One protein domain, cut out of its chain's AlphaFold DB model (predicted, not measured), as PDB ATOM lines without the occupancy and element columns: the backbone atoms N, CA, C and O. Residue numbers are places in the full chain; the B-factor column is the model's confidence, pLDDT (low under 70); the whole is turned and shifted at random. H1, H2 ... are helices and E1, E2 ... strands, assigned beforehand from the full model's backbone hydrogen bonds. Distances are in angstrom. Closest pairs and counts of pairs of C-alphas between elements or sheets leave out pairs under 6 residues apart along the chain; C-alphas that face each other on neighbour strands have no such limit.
ATOM      1  N   CYS A 189     -25.461 -16.084  -0.068       40.47
ATOM      2  CA  CYS A 189     -25.674 -17.311  -0.809       40.47
ATOM      3  C   CYS A 189     -25.789 -18.436   0.227       40.47
ATOM      4  O   CYS A 189     -24.868 -18.641   1.011       40.47
ATOM      5  N   ASP A 190     -26.924 -19.144   0.243       41.88
ATOM      6  CA  ASP A 190     -27.210 -20.245   1.180       41.88
ATOM      7  C   ASP A 190     -26.236 -21.427   1.026       41.88
ATOM      8  O   ASP A 190     -26.211 -22.366   1.818       41.88
ATOM      9  N   HIS A 191     -25.353 -21.357   0.034       44.03
ATOM     10  CA  HIS A 191     -24.034 -21.944   0.142       44.03
ATOM     11  C   HIS A 191     -23.192 -21.009   0.995       44.03
ATOM     12  O   HIS A 191     -22.401 -20.225   0.468       44.03
ATOM     13  N   GLN A 192     -23.339 -21.125   2.318       42.72
ATOM     14  CA  GLN A 192     -22.209 -20.938   3.211       42.72
ATOM     15  C   GLN A 192     -21.122 -21.833   2.633       42.72
ATOM     16  O   GLN A 192     -21.069 -23.032   2.902       42.72
ATOM     17  N   ALA A 193     -20.352 -21.273   1.701       43.78
ATOM     18  CA  ALA A 193     -19.245 -21.950   1.112       43.78
ATOM     19  C   ALA A 193     -18.441 -22.332   2.334       43.78
ATOM     20  O   ALA A 193     -18.112 -21.485   3.170       43.78
ATOM     21  N   THR A 194     -18.235 -23.628   2.498       39.78
ATOM     22  CA  THR A 194     -17.493 -24.239   3.591       39.78
ATOM     23  C   THR A 194     -16.014 -23.839   3.516       39.78
ATOM     24  O   THR A 194     -15.118 -24.604   3.834       39.78
ATOM     25  N   PHE A 195     -15.729 -22.622   3.074       44.75
ATOM     26  CA  PHE A 195     -14.539 -21.866   3.317       44.75
ATOM     27  C   PHE A 195     -14.595 -21.374   4.770       44.75
ATOM     28  O   PHE A 195     -14.626 -20.188   5.067       44.75
ATOM     29  N   THR A 196     -14.428 -22.313   5.702       43.38
ATOM     30  CA  THR A 196     -13.527 -22.081   6.844       43.38
ATOM     31  C   THR A 196     -12.074 -22.030   6.339       43.38
ATOM     32  O   THR A 196     -11.170 -22.599   6.952       43.38
ATOM     33  N   SER A 197     -11.857 -21.499   5.133       56.19
ATOM     34  CA  SER A 197     -10.603 -21.608   4.419       56.19
ATOM     35  C   SER A 197      -9.690 -20.542   4.979       56.19
ATOM     36  O   SER A 197     -10.109 -19.417   5.228       56.19
ATOM     37  N   GLY A 198      -8.431 -20.896   5.207       70.31
ATOM     38  CA  GLY A 198      -7.417 -19.977   5.724       70.31
ATOM     39  C   GLY A 198      -7.106 -18.790   4.803       70.31
ATOM     40  O   GLY A 198      -6.098 -18.125   5.019       70.31
ATOM     41  N   CYS A 199      -7.934 -18.528   3.787       83.12
ATOM     42  CA  CYS A 199      -7.789 -17.415   2.872       83.12
ATOM     43  C   CYS A 199      -8.178 -16.092   3.579       83.12
ATOM     44  O   CYS A 199      -9.256 -15.996   4.167       83.12
ATOM     45  N   PRO A 200      -7.303 -15.068   3.568       90.62
ATOM     46  CA  PRO A 200      -7.542 -13.792   4.220       90.62
ATOM     47  C   PRO A 200      -8.735 -13.066   3.620       90.62
ATOM     48  O   PRO A 200      -8.928 -13.055   2.404       90.62
ATOM     49  N   ARG A 201      -9.497 -12.393   4.476       94.69
ATOM     50  CA  ARG A 201     -10.655 -11.614   4.054       94.69
ATOM     51  C   ARG A 201     -10.243 -10.228   3.581       94.69
ATOM     52  O   ARG A 201      -9.398  -9.581   4.198       94.69
ATOM     53  N   VAL A 202     -10.888  -9.762   2.517       96.31
ATOM     54  CA  VAL A 202     -10.682  -8.438   1.933       96.31
ATOM     55  C   VAL A 202     -11.990  -7.676   1.764       96.31
ATOM     56  O   VAL A 202     -13.067  -8.254   1.612       96.31
ATOM     57  N   PHE A 203     -11.878  -6.353   1.779       96.50
ATOM     58  CA  PHE A 203     -12.985  -5.415   1.697       96.50
ATOM     59  C   PHE A 203     -12.664  -4.308   0.695       96.50
ATOM     60  O   PHE A 203     -11.552  -3.775   0.678       96.50
ATOM     61  N   CYS A 204     -13.655  -3.937  -0.107       96.56
ATOM     62  CA  CYS A 204     -13.583  -2.825  -1.046       96.56
ATOM     63  C   CYS A 204     -14.945  -2.131  -1.077       96.56
ATOM     64  O   CYS A 204     -15.941  -2.775  -1.371       96.56
ATOM     65  N   PHE A 205     -15.002  -0.852  -0.695       93.50
ATOM     66  CA  PHE A 205     -16.210  -0.008  -0.711       93.50
ATOM     67  C   PHE A 205     -17.535  -0.716  -0.329       93.50
ATOM     68  O   PHE A 205     -18.512  -0.704  -1.063       93.50
ATOM     69  N   GLY A 206     -17.570  -1.364   0.839       91.06
ATOM     70  CA  GLY A 206     -18.772  -2.049   1.346       91.06
ATOM     71  C   GLY A 206     -18.981  -3.474   0.818       91.06
ATOM     72  O   GLY A 206     -19.720  -4.242   1.433       91.06
ATOM     73  N   THR A 207     -18.273  -3.869  -0.235       94.81
ATOM     74  CA  THR A 207     -18.188  -5.247  -0.724       94.81
ATOM     75  C   THR A 207     -17.115  -6.016   0.046       94.81
ATOM     76  O   THR A 207     -16.084  -5.461   0.438       94.81
ATOM     77  N   SER A 208     -17.326  -7.317   0.246       95.94
ATOM     78  CA  SER A 208     -16.350  -8.217   0.868       95.94
ATOM     79  C   SER A 208     -16.043  -9.427  -0.015       95.94
ATOM     80  O   SER A 208     -16.849  -9.825  -0.861       95.94
ATOM     81  N   GLY A 209     -14.856  -9.993   0.167       95.12
ATOM     82  CA  GLY A 209     -14.356 -11.135  -0.588       95.12
ATOM     83  C   GLY A 209     -13.267 -11.886   0.169       95.12
ATOM     84  O   GLY A 209     -12.743 -11.383   1.162       95.12
ATOM     85  N   ASP A 210     -12.902 -13.067  -0.319       94.81
ATOM     86  CA  ASP A 210     -11.746 -13.817   0.180       94.81
ATOM     87  C   ASP A 210     -10.590 -13.723  -0.832       94.81
ATOM     88  O   ASP A 210     -10.790 -13.892  -2.041       94.81
ATOM     89  N   LEU A 211      -9.387 -13.410  -0.346       93.88
ATOM     90  CA  LEU A 211      -8.183 -13.214  -1.153       93.88
ATOM     91  C   LEU A 211      -7.528 -14.551  -1.492       93.88
ATOM     92  O   LEU A 211      -7.218 -15.352  -0.610       93.88
ATOM     93  N   LEU A 212      -7.239 -14.741  -2.775       91.56
ATOM     94  CA  LEU A 212      -6.538 -15.897  -3.313       91.56
ATOM     95  C   LEU A 212      -5.180 -15.486  -3.878       91.56
ATOM     96  O   LEU A 212      -5.062 -14.467  -4.563       91.56
ATOM     97  N   LEU A 213      -4.165 -16.318  -3.644       88.00
ATOM     98  CA  LEU A 213      -2.856 -16.202  -4.282       88.00
ATOM     99  C   LEU A 213      -2.614 -17.434  -5.157       88.00
ATOM    100  O   LEU A 213      -2.578 -18.560  -4.656       88.00
ATOM    101  N   SER A 214      -2.436 -17.230  -6.461       82.69
ATOM    102  CA  SER A 214      -2.077 -18.313  -7.374       82.69
ATOM    103  C   SER A 214      -0.638 -18.779  -7.140       82.69
ATOM    104  O   SER A 214       0.222 -18.041  -6.654       82.69
ATOM    105  N   ASN A 215      -0.333 -19.997  -7.587       77.56
ATOM    106  CA  ASN A 215       1.037 -20.517  -7.635       77.56
ATOM    107  C   ASN A 215       1.971 -19.685  -8.539       77.56
ATOM    108  O   ASN A 215       3.185 -19.723  -8.366       77.56
ATOM    109  N   THR A 216       1.416 -18.923  -9.487       78.44
ATOM    110  CA  THR A 216       2.156 -17.978 -10.337       78.44
ATOM    111  C   THR A 216       2.407 -16.622  -9.668       78.44
ATOM    112  O   THR A 216       3.069 -15.768 -10.254       78.44
ATOM    113  N   GLY A 217       1.912 -16.413  -8.443       80.56
ATOM    114  CA  GLY A 217       2.070 -15.165  -7.695       80.56
ATOM    115  C   GLY A 217       1.050 -14.078  -8.048       80.56
ATOM    116  O   GLY A 217       1.249 -12.922  -7.674       80.56
ATOM    117  N   LEU A 218      -0.025 -14.425  -8.761       84.25
ATOM    118  CA  LEU A 218      -1.119 -13.514  -9.101       84.25
ATOM    119  C   LEU A 218      -2.174 -13.503  -7.993       84.25
ATOM    120  O   LEU A 218      -2.483 -14.538  -7.403       84.25
ATOM    121  N   LEU A 219      -2.741 -12.326  -7.735       90.50
ATOM    122  CA  LEU A 219      -3.784 -12.128  -6.729       90.50
ATOM    123  C   LEU A 219      -5.171 -12.107  -7.372       90.50
ATOM    124  O   LEU A 219      -5.392 -11.416  -8.370       90.50
ATOM    125  N   GLY A 220      -6.106 -12.824  -6.758       93.81
ATOM    126  CA  GLY A 220      -7.519 -12.848  -7.123       93.81
ATOM    127  C   GLY A 220      -8.414 -12.745  -5.893       93.81
ATOM    128  O   GLY A 220      -7.956 -12.923  -4.768       93.81
ATOM    129  N   VAL A 221      -9.690 -12.435  -6.100       95.31
ATOM    130  CA  VAL A 221     -10.693 -12.313  -5.037       95.31
ATOM    131  C   VAL A 221     -11.908 -13.145  -5.409       95.31
ATOM    132  O   VAL A 221     -12.400 -13.065  -6.535       95.31
ATOM    133  N   VAL A 222     -12.418 -13.923  -4.461       95.31
ATOM    134  CA  VAL A 222     -13.753 -14.520  -4.562       95.31
ATOM    135  C   VAL A 222     -14.722 -13.562  -3.890       95.31
ATOM    136  O   VAL A 222     -14.703 -13.414  -2.670       95.31
ATOM    137  N   CYS A 223     -15.533 -12.868  -4.685       95.44
ATOM    138  CA  CYS A 223     -16.503 -11.914  -4.153       95.44
ATOM    139  C   CYS A 223     -17.606 -12.654  -3.393       95.44
ATOM    140  O   CYS A 223     -18.192 -13.596  -3.924       95.44
ATOM    141  N   LEU A 224     -17.943 -12.210  -2.183       92.69
ATOM    142  CA  LEU A 224     -18.976 -12.855  -1.367       92.69
ATOM    143  C   LEU A 224     -20.400 -12.491  -1.794       92.69
ATOM    144  O   LEU A 224     -21.338 -13.177  -1.406       92.69
ATOM    145  N   CYS A 225     -20.573 -11.452  -2.614       91.00
ATOM    146  CA  CYS A 225     -21.891 -11.058  -3.110       91.00
ATOM    147  C   CYS A 225     -22.487 -12.087  -4.081       91.00
ATOM    148  O   CYS A 225     -23.700 -12.247  -4.135       91.00
ATOM    149  N   HIS A 226     -21.647 -12.760  -4.870       88.38
ATOM    150  CA  HIS A 226     -22.095 -13.689  -5.916       88.38
ATOM    151  C   HIS A 226     -21.148 -14.888  -6.115       88.38
ATOM    152  O   HIS A 226     -21.272 -15.624  -7.092       88.38
ATOM    153  N   CYS A 227     -20.191 -15.082  -5.205       89.69
ATOM    154  CA  CYS A 227     -19.252 -16.208  -5.158       89.69
ATOM    155  C   CYS A 227     -18.442 -16.436  -6.445       89.69
ATOM    156  O   CYS A 227     -18.064 -17.569  -6.744       89.69
ATOM    157  N   TRP A 228     -18.155 -15.381  -7.217       89.38
ATOM    158  CA  TRP A 228     -17.302 -15.497  -8.405       89.38
ATOM    159  C   TRP A 228     -15.889 -15.011  -8.137       89.38
ATOM    160  O   TRP A 228     -15.667 -13.999  -7.469       89.38
ATOM    161  N   HIS A 229     -14.945 -15.740  -8.722       93.31
ATOM    162  CA  HIS A 229     -13.549 -15.358  -8.767       93.31
ATOM    163  C   HIS A 229     -13.333 -14.228  -9.777       93.31
ATOM    164  O   HIS A 229     -13.781 -14.309 -10.921       93.31
ATOM    165  N   MET A 230     -12.612 -13.192  -9.367       93.12
ATOM    166  CA  MET A 230     -12.275 -12.035 -10.189       93.12
ATOM    167  C   MET A 230     -10.896 -11.483  -9.822       93.12
ATOM    168  O   MET A 230     -10.358 -11.775  -8.755       93.12
ATOM    169  N   SER A 231     -10.304 -10.678 -10.705       93.81
ATOM    170  CA  SER A 231      -9.081  -9.944 -10.367       93.81
ATOM    171  C   SER A 231      -9.365  -8.879  -9.302       93.81
ATOM    172  O   SER A 231     -10.501  -8.429  -9.142       93.81
ATOM    173  N   VAL A 232      -8.321  -8.425  -8.602       94.50
ATOM    174  CA  VAL A 232      -8.443  -7.337  -7.614       94.50
ATOM    175  C   VAL A 232      -9.015  -6.063  -8.257       94.50
ATOM    176  O   VAL A 232      -9.866  -5.407  -7.667       94.50
ATOM    177  N   SER A 233      -8.620  -5.753  -9.498       94.25
ATOM    178  CA  SER A 233      -9.166  -4.617 -10.256       94.25
ATOM    179  C   SER A 233     -10.664  -4.776 -10.540       94.25
ATOM    180  O   SER A 233     -11.459  -3.891 -10.226       94.25
ATOM    181  N   LYS A 234     -11.087  -5.950 -11.031       95.06
ATOM    182  CA  LYS A 234     -12.510  -6.232 -11.276       95.06
ATOM    183  C   LYS A 234     -13.344  -6.223  -9.997       95.06
ATOM    184  O   LYS A 234     -14.501  -5.821 -10.039       95.06
ATOM    185  N   PHE A 235     -12.756  -6.595  -8.864       95.56
ATOM    186  CA  PHE A 235     -13.396  -6.470  -7.558       95.56
ATOM    187  C   PHE A 235     -13.621  -5.014  -7.139       95.56
ATOM    188  O   PHE A 235     -14.684  -4.692  -6.603       95.56
ATOM    189  N   CYS A 236     -12.681  -4.116  -7.436       95.75
ATOM    190  CA  CYS A 236     -12.895  -2.679  -7.262       95.75
ATOM    191  C   CYS A 236     -14.014  -2.160  -8.164       95.75
ATOM    192  O   CYS A 236     -14.933  -1.519  -7.659       95.75
ATOM    193  N   GLU A 237     -13.998  -2.500  -9.457       95.75
ATOM    194  CA  GLU A 237     -15.057  -2.088 -10.388       95.75
ATOM    195  C   GLU A 237     -16.438  -2.590  -9.946       95.75
ATOM    196  O   GLU A 237     -17.431  -1.871 -10.074       95.75
ATOM    197  N   HIS A 238     -16.493  -3.819  -9.421       94.44
ATOM    198  CA  HIS A 238     -17.695  -4.426  -8.857       94.44
ATOM    199  C   HIS A 238     -18.188  -3.684  -7.608       94.44
ATOM    200  O   HIS A 238     -19.390  -3.583  -7.390       94.44
ATOM    201  N   SER A 239     -17.263  -3.117  -6.837       93.12
ATOM    202  CA  SER A 239     -17.538  -2.287  -5.660       93.12
ATOM    203  C   SER A 239     -17.730  -0.806  -6.010       93.12
ATOM    204  O   SER A 239     -17.594   0.049  -5.144       93.12
ATOM    205  N   GLU A 240     -17.994  -0.492  -7.281       94.69
ATOM    206  CA  GLU A 240     -18.211   0.869  -7.791       94.69
ATOM    207  C   GLU A 240     -16.981   1.799  -7.709       94.69
ATOM    208  O   GLU A 240     -17.094   3.011  -7.895       94.69
ATOM    209  N   LEU A 241     -15.777   1.248  -7.520       89.38
ATOM    210  CA  LEU A 241     -14.515   1.992  -7.564       89.38
ATOM    211  C   LEU A 241     -13.788   1.743  -8.888       89.38
ATOM    212  O   LEU A 241     -13.249   0.661  -9.112       89.38
ATOM    213  N   ARG A 242     -13.755   2.753  -9.768       84.62
ATOM    214  CA  ARG A 242     -13.173   2.636 -11.124       84.62
ATOM    215  C   ARG A 242     -11.902   3.457 -11.372       84.62
ATOM    216  O   ARG A 242     -11.191   3.157 -12.319       84.62
ATOM    217  N   ASP A 243     -11.565   4.394 -10.485       88.56
ATOM    218  CA  ASP A 243     -10.445   5.337 -10.674       88.56
ATOM    219  C   ASP A 243      -9.456   5.342  -9.497       88.56
ATOM    220  O   ASP A 243      -8.816   6.348  -9.191       88.56
ATOM    221  N   VAL A 244      -9.354   4.221  -8.782       89.88
ATOM    222  CA  VAL A 244      -8.451   4.081  -7.634       89.88
ATOM    223  C   VAL A 244      -7.542   2.889  -7.865       89.88
ATOM    224  O   VAL A 244      -7.986   1.852  -8.351       89.88
ATOM    225  N   ASN A 245      -6.272   3.024  -7.477       94.31
ATOM    226  CA  ASN A 245      -5.333   1.913  -7.497       94.31
ATOM    227  C   ASN A 245      -5.906   0.734  -6.679       94.31
ATOM    228  O   ASN A 245      -6.116   0.887  -5.470       94.31
ATOM    229  N   PRO A 246      -6.145  -0.446  -7.283       92.94
ATOM    230  CA  PRO A 246      -6.737  -1.581  -6.574       92.94
ATOM    231  C   PRO A 246      -5.895  -2.065  -5.387       92.94
ATOM    232  O   PRO A 246      -6.434  -2.556  -4.397       92.94
ATOM    233  N   GLY A 247      -4.573  -1.888  -5.458       94.19
ATOM    234  CA  GLY A 247      -3.657  -2.204  -4.367       94.19
ATOM    235  C   GLY A 247      -3.857  -1.328  -3.128       94.19
ATOM    236  O   GLY A 247      -3.587  -1.799  -2.025       94.19
ATOM    237  N   ASP A 248      -4.362  -0.105  -3.298       94.81
ATOM    238  CA  ASP A 248      -4.639   0.839  -2.210       94.81
ATOM    239  C   ASP A 248      -6.114   0.835  -1.789       94.81
ATOM    240  O   ASP A 248      -6.424   1.028  -0.611       94.81
ATOM    241  N   ALA A 249      -7.024   0.596  -2.737       95.31
ATOM    242  CA  ALA A 249      -8.466   0.574  -2.504       95.31
ATOM    243  C   ALA A 249      -8.908  -0.628  -1.660       95.31
ATOM    244  O   ALA A 249      -9.785  -0.501  -0.801       95.31
ATOM    245  N   VAL A 250      -8.314  -1.797  -1.910       96.38
ATOM    246  CA  VAL A 250      -8.714  -3.036  -1.244       96.38
ATOM    247  C   VAL A 250      -7.933  -3.213   0.050       96.38
ATOM    248  O   VAL A 250      -6.698  -3.159   0.071       96.38
ATOM    249  N   ARG A 251      -8.665  -3.453   1.138       96.56
ATOM    250  CA  ARG A 251      -8.112  -3.597   2.487       96.56
ATOM    251  C   ARG A 251      -8.357  -4.992   3.033       96.56
ATOM    252  O   ARG A 251      -9.427  -5.557   2.833       96.56
ATOM    253  N   MET A 252      -7.372  -5.516   3.741       94.81
ATOM    254  CA  MET A 252      -7.471  -6.762   4.492       94.81
ATOM    255  C   MET A 252      -8.316  -6.558   5.758       94.81
ATOM    256  O   MET A 252      -8.555  -5.426   6.190       94.81
ATOM    257  N   ASP A 253      -8.717  -7.649   6.400       93.25
ATOM    258  CA  ASP A 253      -9.321  -7.659   7.739       93.25
ATOM    259  C   ASP A 253      -8.452  -6.990   8.821       93.25
ATOM    260  O   ASP A 253      -8.977  -6.311   9.705       93.25
ATOM    261  N   SER A 254      -7.128  -7.106   8.706       90.88
ATOM    262  CA  SER A 254      -6.141  -6.412   9.543       90.88
ATOM    263  C   SER A 254      -6.153  -4.885   9.359       90.88
ATOM    264  O   SER A 254      -5.590  -4.149  10.172       90.88
ATOM    265  N   GLY A 255      -6.795  -4.393   8.297       92.69
ATOM    266  CA  GLY A 255      -6.874  -2.984   7.930       92.69
ATOM    267  C   GLY A 255      -5.737  -2.491   7.034       92.69
ATOM    268  O   GLY A 255      -5.813  -1.350   6.566       92.69
ATOM    269  N   GLU A 256      -4.716  -3.304   6.764       95.00
ATOM    270  CA  GLU A 256      -3.665  -2.981   5.789       95.00
ATOM    271  C   GLU A 256      -4.201  -3.045   4.348       95.00
ATOM    272  O   GLU A 256      -5.178  -3.745   4.066       95.00
ATOM    273  N   THR A 257      -3.590  -2.304   3.420       96.06
ATOM    274  CA  THR A 257      -3.957  -2.396   1.996       96.06
ATOM    275  C   THR A 257      -3.361  -3.652   1.359       96.06
ATOM    276  O   THR A 257      -2.337  -4.165   1.822       96.06
ATOM    277  N   ILE A 258      -3.947  -4.147   0.263       94.25
ATOM    278  CA  ILE A 258      -3.382  -5.295  -0.470       94.25
ATOM    279  C   ILE A 258      -1.942  -5.016  -0.920       94.25
ATOM    280  O   ILE A 258      -1.104  -5.915  -0.861       94.25
ATOM    281  N   ALA A 259      -1.613  -3.787  -1.331       94.06
ATOM    282  CA  ALA A 259      -0.247  -3.419  -1.705       94.06
ATOM    283  C   ALA A 259       0.734  -3.556  -0.526       94.06
ATOM    284  O   ALA A 259       1.827  -4.114  -0.680       94.06
ATOM    285  N   GLN A 260       0.335  -3.093   0.664       94.25
ATOM    286  CA  GLN A 260       1.133  -3.212   1.888       94.25
ATOM    287  C   GLN A 260       1.314  -4.671   2.304       94.25
ATOM    288  O   GLN A 260       2.437  -5.095   2.600       94.25
ATOM    289  N   TRP A 261       0.229  -5.439   2.279       92.25
ATOM    290  CA  TRP A 261       0.240  -6.856   2.604       92.25
ATOM    291  C   TRP A 261       1.131  -7.643   1.636       92.25
ATOM    292  O   TRP A 261       2.018  -8.387   2.059       92.25
ATOM    293  N   ARG A 262       0.979  -7.407   0.326       88.62
ATOM    294  CA  ARG A 262       1.765  -8.045  -0.743       88.62
ATOM    295  C   ARG A 262       3.261  -7.809  -0.531       88.62
ATOM    296  O   ARG A 262       4.059  -8.742  -0.632       88.62
ATOM    297  N   LYS A 263       3.650  -6.574  -0.199       89.56
ATOM    298  CA  LYS A 263       5.048  -6.212   0.080       89.56
ATOM    299  C   LYS A 263       5.612  -7.000   1.264       89.56
ATOM    300  O   LYS A 263       6.699  -7.563   1.149       89.56
ATOM    301  N   GLN A 264       4.875  -7.070   2.370       86.81
ATOM    302  CA  GLN A 264       5.288  -7.824   3.558       86.81
ATOM    303  C   GLN A 264       5.352  -9.331   3.285       86.81
ATOM    304  O   GLN A 264       6.305  -9.992   3.701       86.81
ATOM    305  N   TYR A 265       4.382  -9.863   2.540       84.06
ATOM    306  CA  TYR A 265       4.338 -11.266   2.144       84.06
ATOM    307  C   TYR A 265       5.598 -11.651   1.359       84.06
ATOM    308  O   TYR A 265       6.333 -12.554   1.757       84.06
ATOM    309  N   PHE A 266       5.934 -10.914   0.298       80.38
ATOM    310  CA  PHE A 266       7.118 -11.228  -0.507       80.38
ATOM    311  C   PHE A 266       8.440 -11.033   0.242       80.38
ATOM    312  O   PHE A 266       9.361 -11.832   0.063       80.38
ATOM    313  N   GLN A 267       8.524 -10.031   1.122       80.81
ATOM    314  CA  GLN A 267       9.687  -9.847   1.994       80.81
ATOM    315  C   GLN A 267       9.879 -11.031   2.946       80.81
ATOM    316  O   GLN A 267      10.998 -11.520   3.097       80.81
ATOM    317  N   LYS A 268       8.792 -11.526   3.547       78.31
ATOM    318  CA  LYS A 268       8.823 -12.650   4.489       78.31
ATOM    319  C   LYS A 268       9.244 -13.962   3.827       78.31
ATOM    320  O   LYS A 268       9.950 -14.752   4.444       78.31
ATOM    321  N   PHE A 269       8.831 -14.188   2.582       69.44
ATOM    322  CA  PHE A 269       9.110 -15.431   1.856       69.44
ATOM    323  C   PHE A 269      10.342 -15.359   0.939       69.44
ATOM    324  O   PHE A 269      10.586 -16.287   0.174       69.44
ATOM    325  N   GLY A 270      11.139 -14.284   1.006       58.91
ATOM    326  CA  GLY A 270      12.384 -14.161   0.235       58.91
ATOM    327  C   GLY A 270      12.184 -14.143  -1.285       58.91
ATOM    328  O   GLY A 270      13.136 -14.320  -2.047       58.91
ATOM    329  N   LEU A 271      10.951 -13.916  -1.740       60.38
ATOM    330  CA  LEU A 271      10.600 -13.825  -3.147       60.38
ATOM    331  C   LEU A 271      11.074 -12.463  -3.655       60.38
ATOM    332  O   LEU A 271      10.362 -11.460  -3.623       60.38
ATOM    333  N   SER A 272      12.334 -12.415  -4.085       49.66
ATOM    334  CA  SER A 272      12.877 -11.246  -4.765       49.66
ATOM    335  C   SER A 272      12.069 -11.022  -6.043       49.66
ATOM    336  O   SER A 272      12.016 -11.899  -6.906       49.66
ATOM    337  N   LEU A 273      11.486  -9.828  -6.194       51.44
ATOM    338  CA  LEU A 273      10.736  -9.359  -7.373       51.44
ATOM    339  C   LEU A 273      11.489  -9.562  -8.714       51.44
ATOM    340  O   LEU A 273      10.914  -9.437  -9.789       51.44
ATOM    341  N   ARG A 274      12.774  -9.932  -8.666       45.88
ATOM    342  CA  ARG A 274      13.583 -10.374  -9.808       45.88
ATOM    343  C   ARG A 274      13.004 -11.588 -10.552       45.88
ATOM    344  O   ARG A 274      13.251 -11.708 -11.746       45.88
ATOM    345  N   PHE A 275      12.220 -12.452  -9.902       43.28
ATOM    346  CA  PHE A 275      11.649 -13.648 -10.549       43.28
ATOM    347  C   PHE A 275      10.336 -13.397 -11.314       43.28
ATOM    348  O   PHE A 275      10.021 -14.142 -12.241       43.28
ATOM    349  N   LEU A 276       9.603 -12.320 -11.009       49.41
ATOM    350  CA  LEU A 276       8.394 -11.944 -11.759       49.41
ATOM    351  C   LEU A 276       8.731 -11.303 -13.117       49.41
ATOM    352  O   LEU A 276       8.018 -11.520 -14.093       49.41
ATOM    353  N   LEU A 277       9.876 -10.622 -13.224       45.81
ATOM    354  CA  LEU A 277      10.349 -10.025 -14.480       45.81
ATOM    355  C   LEU A 277      10.698 -11.066 -15.557       45.81
ATOM    356  O   LEU A 277      10.458 -10.824 -16.737       45.81
ATOM    357  N   HIS A 278      11.214 -12.242 -15.186       38.44
ATOM    358  CA  HIS A 278      11.616 -13.245 -16.182       38.44
ATOM    359  C   HIS A 278      10.419 -13.953 -16.838       38.44
ATOM    360  O   HIS A 278      10.500 -14.366 -17.994       38.44
ATOM    361  N   SER A 279       9.284 -14.034 -16.136       36.81
ATOM    362  CA  SER A 279       8.051 -14.631 -16.668       36.81
ATOM    363  C   SER A 279       7.343 -13.703 -17.666       36.81
ATOM    364  O   SER A 279       6.752 -14.173 -18.632       36.81
ATOM    365  N   VAL A 280       7.465 -12.381 -17.489       41.53
ATOM    366  CA  VAL A 280       6.891 -11.377 -18.406       41.53
ATOM    367  C   VAL A 280       7.705 -11.264 -19.701       41.53
ATOM    368  O   VAL A 280       7.134 -11.163 -20.788       41.53
ATOM    369  N   VAL A 281       9.037 -11.374 -19.626       40.81
ATOM    370  CA  VAL A 281       9.904 -11.327 -20.819       40.81
ATOM    371  C   VAL A 281       9.668 -12.527 -21.746       40.81
ATOM    372  O   VAL A 281       9.770 -12.398 -22.966       40.81
ATOM    373  N   GLN A 282       9.295 -13.687 -21.202       34.62
ATOM    374  CA  GLN A 282       9.131 -14.902 -22.001       34.62
ATOM    375  C   GLN A 282       7.781 -14.968 -22.740       34.62
ATOM    376  O   GLN A 282       7.719 -15.546 -23.824       34.62
ATOM    377  N   VAL A 283       6.734 -14.311 -22.225       38.53
ATOM    378  CA  VAL A 283       5.431 -14.189 -22.916       38.53
ATOM    379  C   VAL A 283       5.487 -13.130 -24.029       38.53
ATOM    380  O   VAL A 283       4.905 -13.329 -25.093       38.53
ATOM    381  N   GLY A 284       6.270 -12.059 -23.855       34.62
ATOM    382  CA  GLY A 284       6.466 -11.029 -24.887       34.62
ATOM    383  C   GLY A 284       7.347 -11.452 -26.074       34.62
ATOM    384  O   GLY A 284       7.266 -10.853 -27.142       34.62
ATOM    385  N   ALA A 285       8.172 -12.493 -25.927       34.31
ATOM    386  CA  ALA A 285       9.108 -12.924 -26.972       34.31
ATOM    387  C   ALA A 285       8.512 -13.907 -28.002       34.31
ATOM    388  O   ALA A 285       9.119 -14.130 -29.052       34.31
ATOM    389  N   VAL A 286       7.342 -14.499 -27.731       38.38
ATOM    390  CA  VAL A 286       6.708 -15.481 -28.636       38.38
ATOM    391  C   VAL A 286       5.773 -14.815 -29.658       38.38
ATOM    392  O   VAL A 286       5.586 -15.352 -30.747       38.38
ATOM    393  N   GLN A 287       5.287 -13.600 -29.391       39.97
ATOM    394  CA  GLN A 287       4.350 -12.874 -30.261       39.97
ATOM    395  C   GLN A 287       5.029 -11.727 -31.039       39.97
ATOM    396  O   GLN A 287       4.516 -10.615 -31.109       39.97
TER     397      GLN A 287
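What this domain is: This is residues 189 to 287 of the 332 residues of a protein of Vitis vinifera (UniProt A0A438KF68). A small, strongly twisted sheet of four strands curls round the short helix H1. H2 and then H3 follow H1, H2 touching both, and beyond H3 the chain leads to H4, set off from the rest, with residues 280 to 287 sticking out. The printed part has 99 residues, with E1, E2, E3, E4, H1, H2, H3 and H4 in that order along the chain; the sheet, E1 - E2 - E3 - E4, is antiparallel throughout, and the class is mixed, helices and strands. The whole is only just compact, close to loose, with a radius of gyration of the C-alphas of 14.8 A and spans of 45 by 32 by 27 A.

Where its parts are: The sheet holds E1, residues 201 to 204, E2, residues 207 to 213 and 19.2 A long, E3, residues 219 to 223 and 13.0 A, and E4, residues 229 to 231. E1 begins at C-alpha 201, (-10.655, -11.614, 4.054). H1 is residues 232 to 238, 9.8 A, beginning at C-alpha 232, (-8.443, -7.337, -7.614), and H2 is residues 246 to 249. H3, residues 258 to 268, is 15.1 A long; H4, residues 274 to 284, is 16.7 A long and ends at C-alpha 284, (6.466, -11.029, -24.887).

How they stand to each other: The strands form a meander, each the antiparallel neighbour of the one before, and each successive pair is a hairpin. Between E1 and E2, N 202 and O 209 are 2.8 A apart; between E2 and E3, N 212 and O 220, 2.8 A; between E3 and E4, N 221 and O 230, 2.8 A. Residues 202 to 203 of E1 also pair, antiparallel, with residues 251 to 252. H1 is on the sheet, its closest C-alphas to E3 being those of Val 232 and Gly 220, 5.6 A. H1 and H2 touch, closest at the C-alphas of Ser 233 and Pro 246, 5.4 A. H2 and H3 touch, closest at the C-alphas of Gly 247 and Ala 259, 4.5 A. H2 and H3 each only graze the sheet, with 5 pairs of C-alphas within 10 A. H3 and H4 are apart, and H4 is not on the sheet. Every O i to N i+4 pair is within hydrogen-bond range in H1 and H3; H4 has 3 of 7, beside 3 of 8 O i to N i+3 pairs, and H2 is too short for an O i to N i+4 pair.

The domain as a whole: The two C-alphas farthest apart are those of Asp 190 and Ala 285, 46.5 A. The printed part has no cut, and no link is long. The mean pLDDT of the printed part is 78.0; residues 189 to 197 and 269 to 287 are under 70.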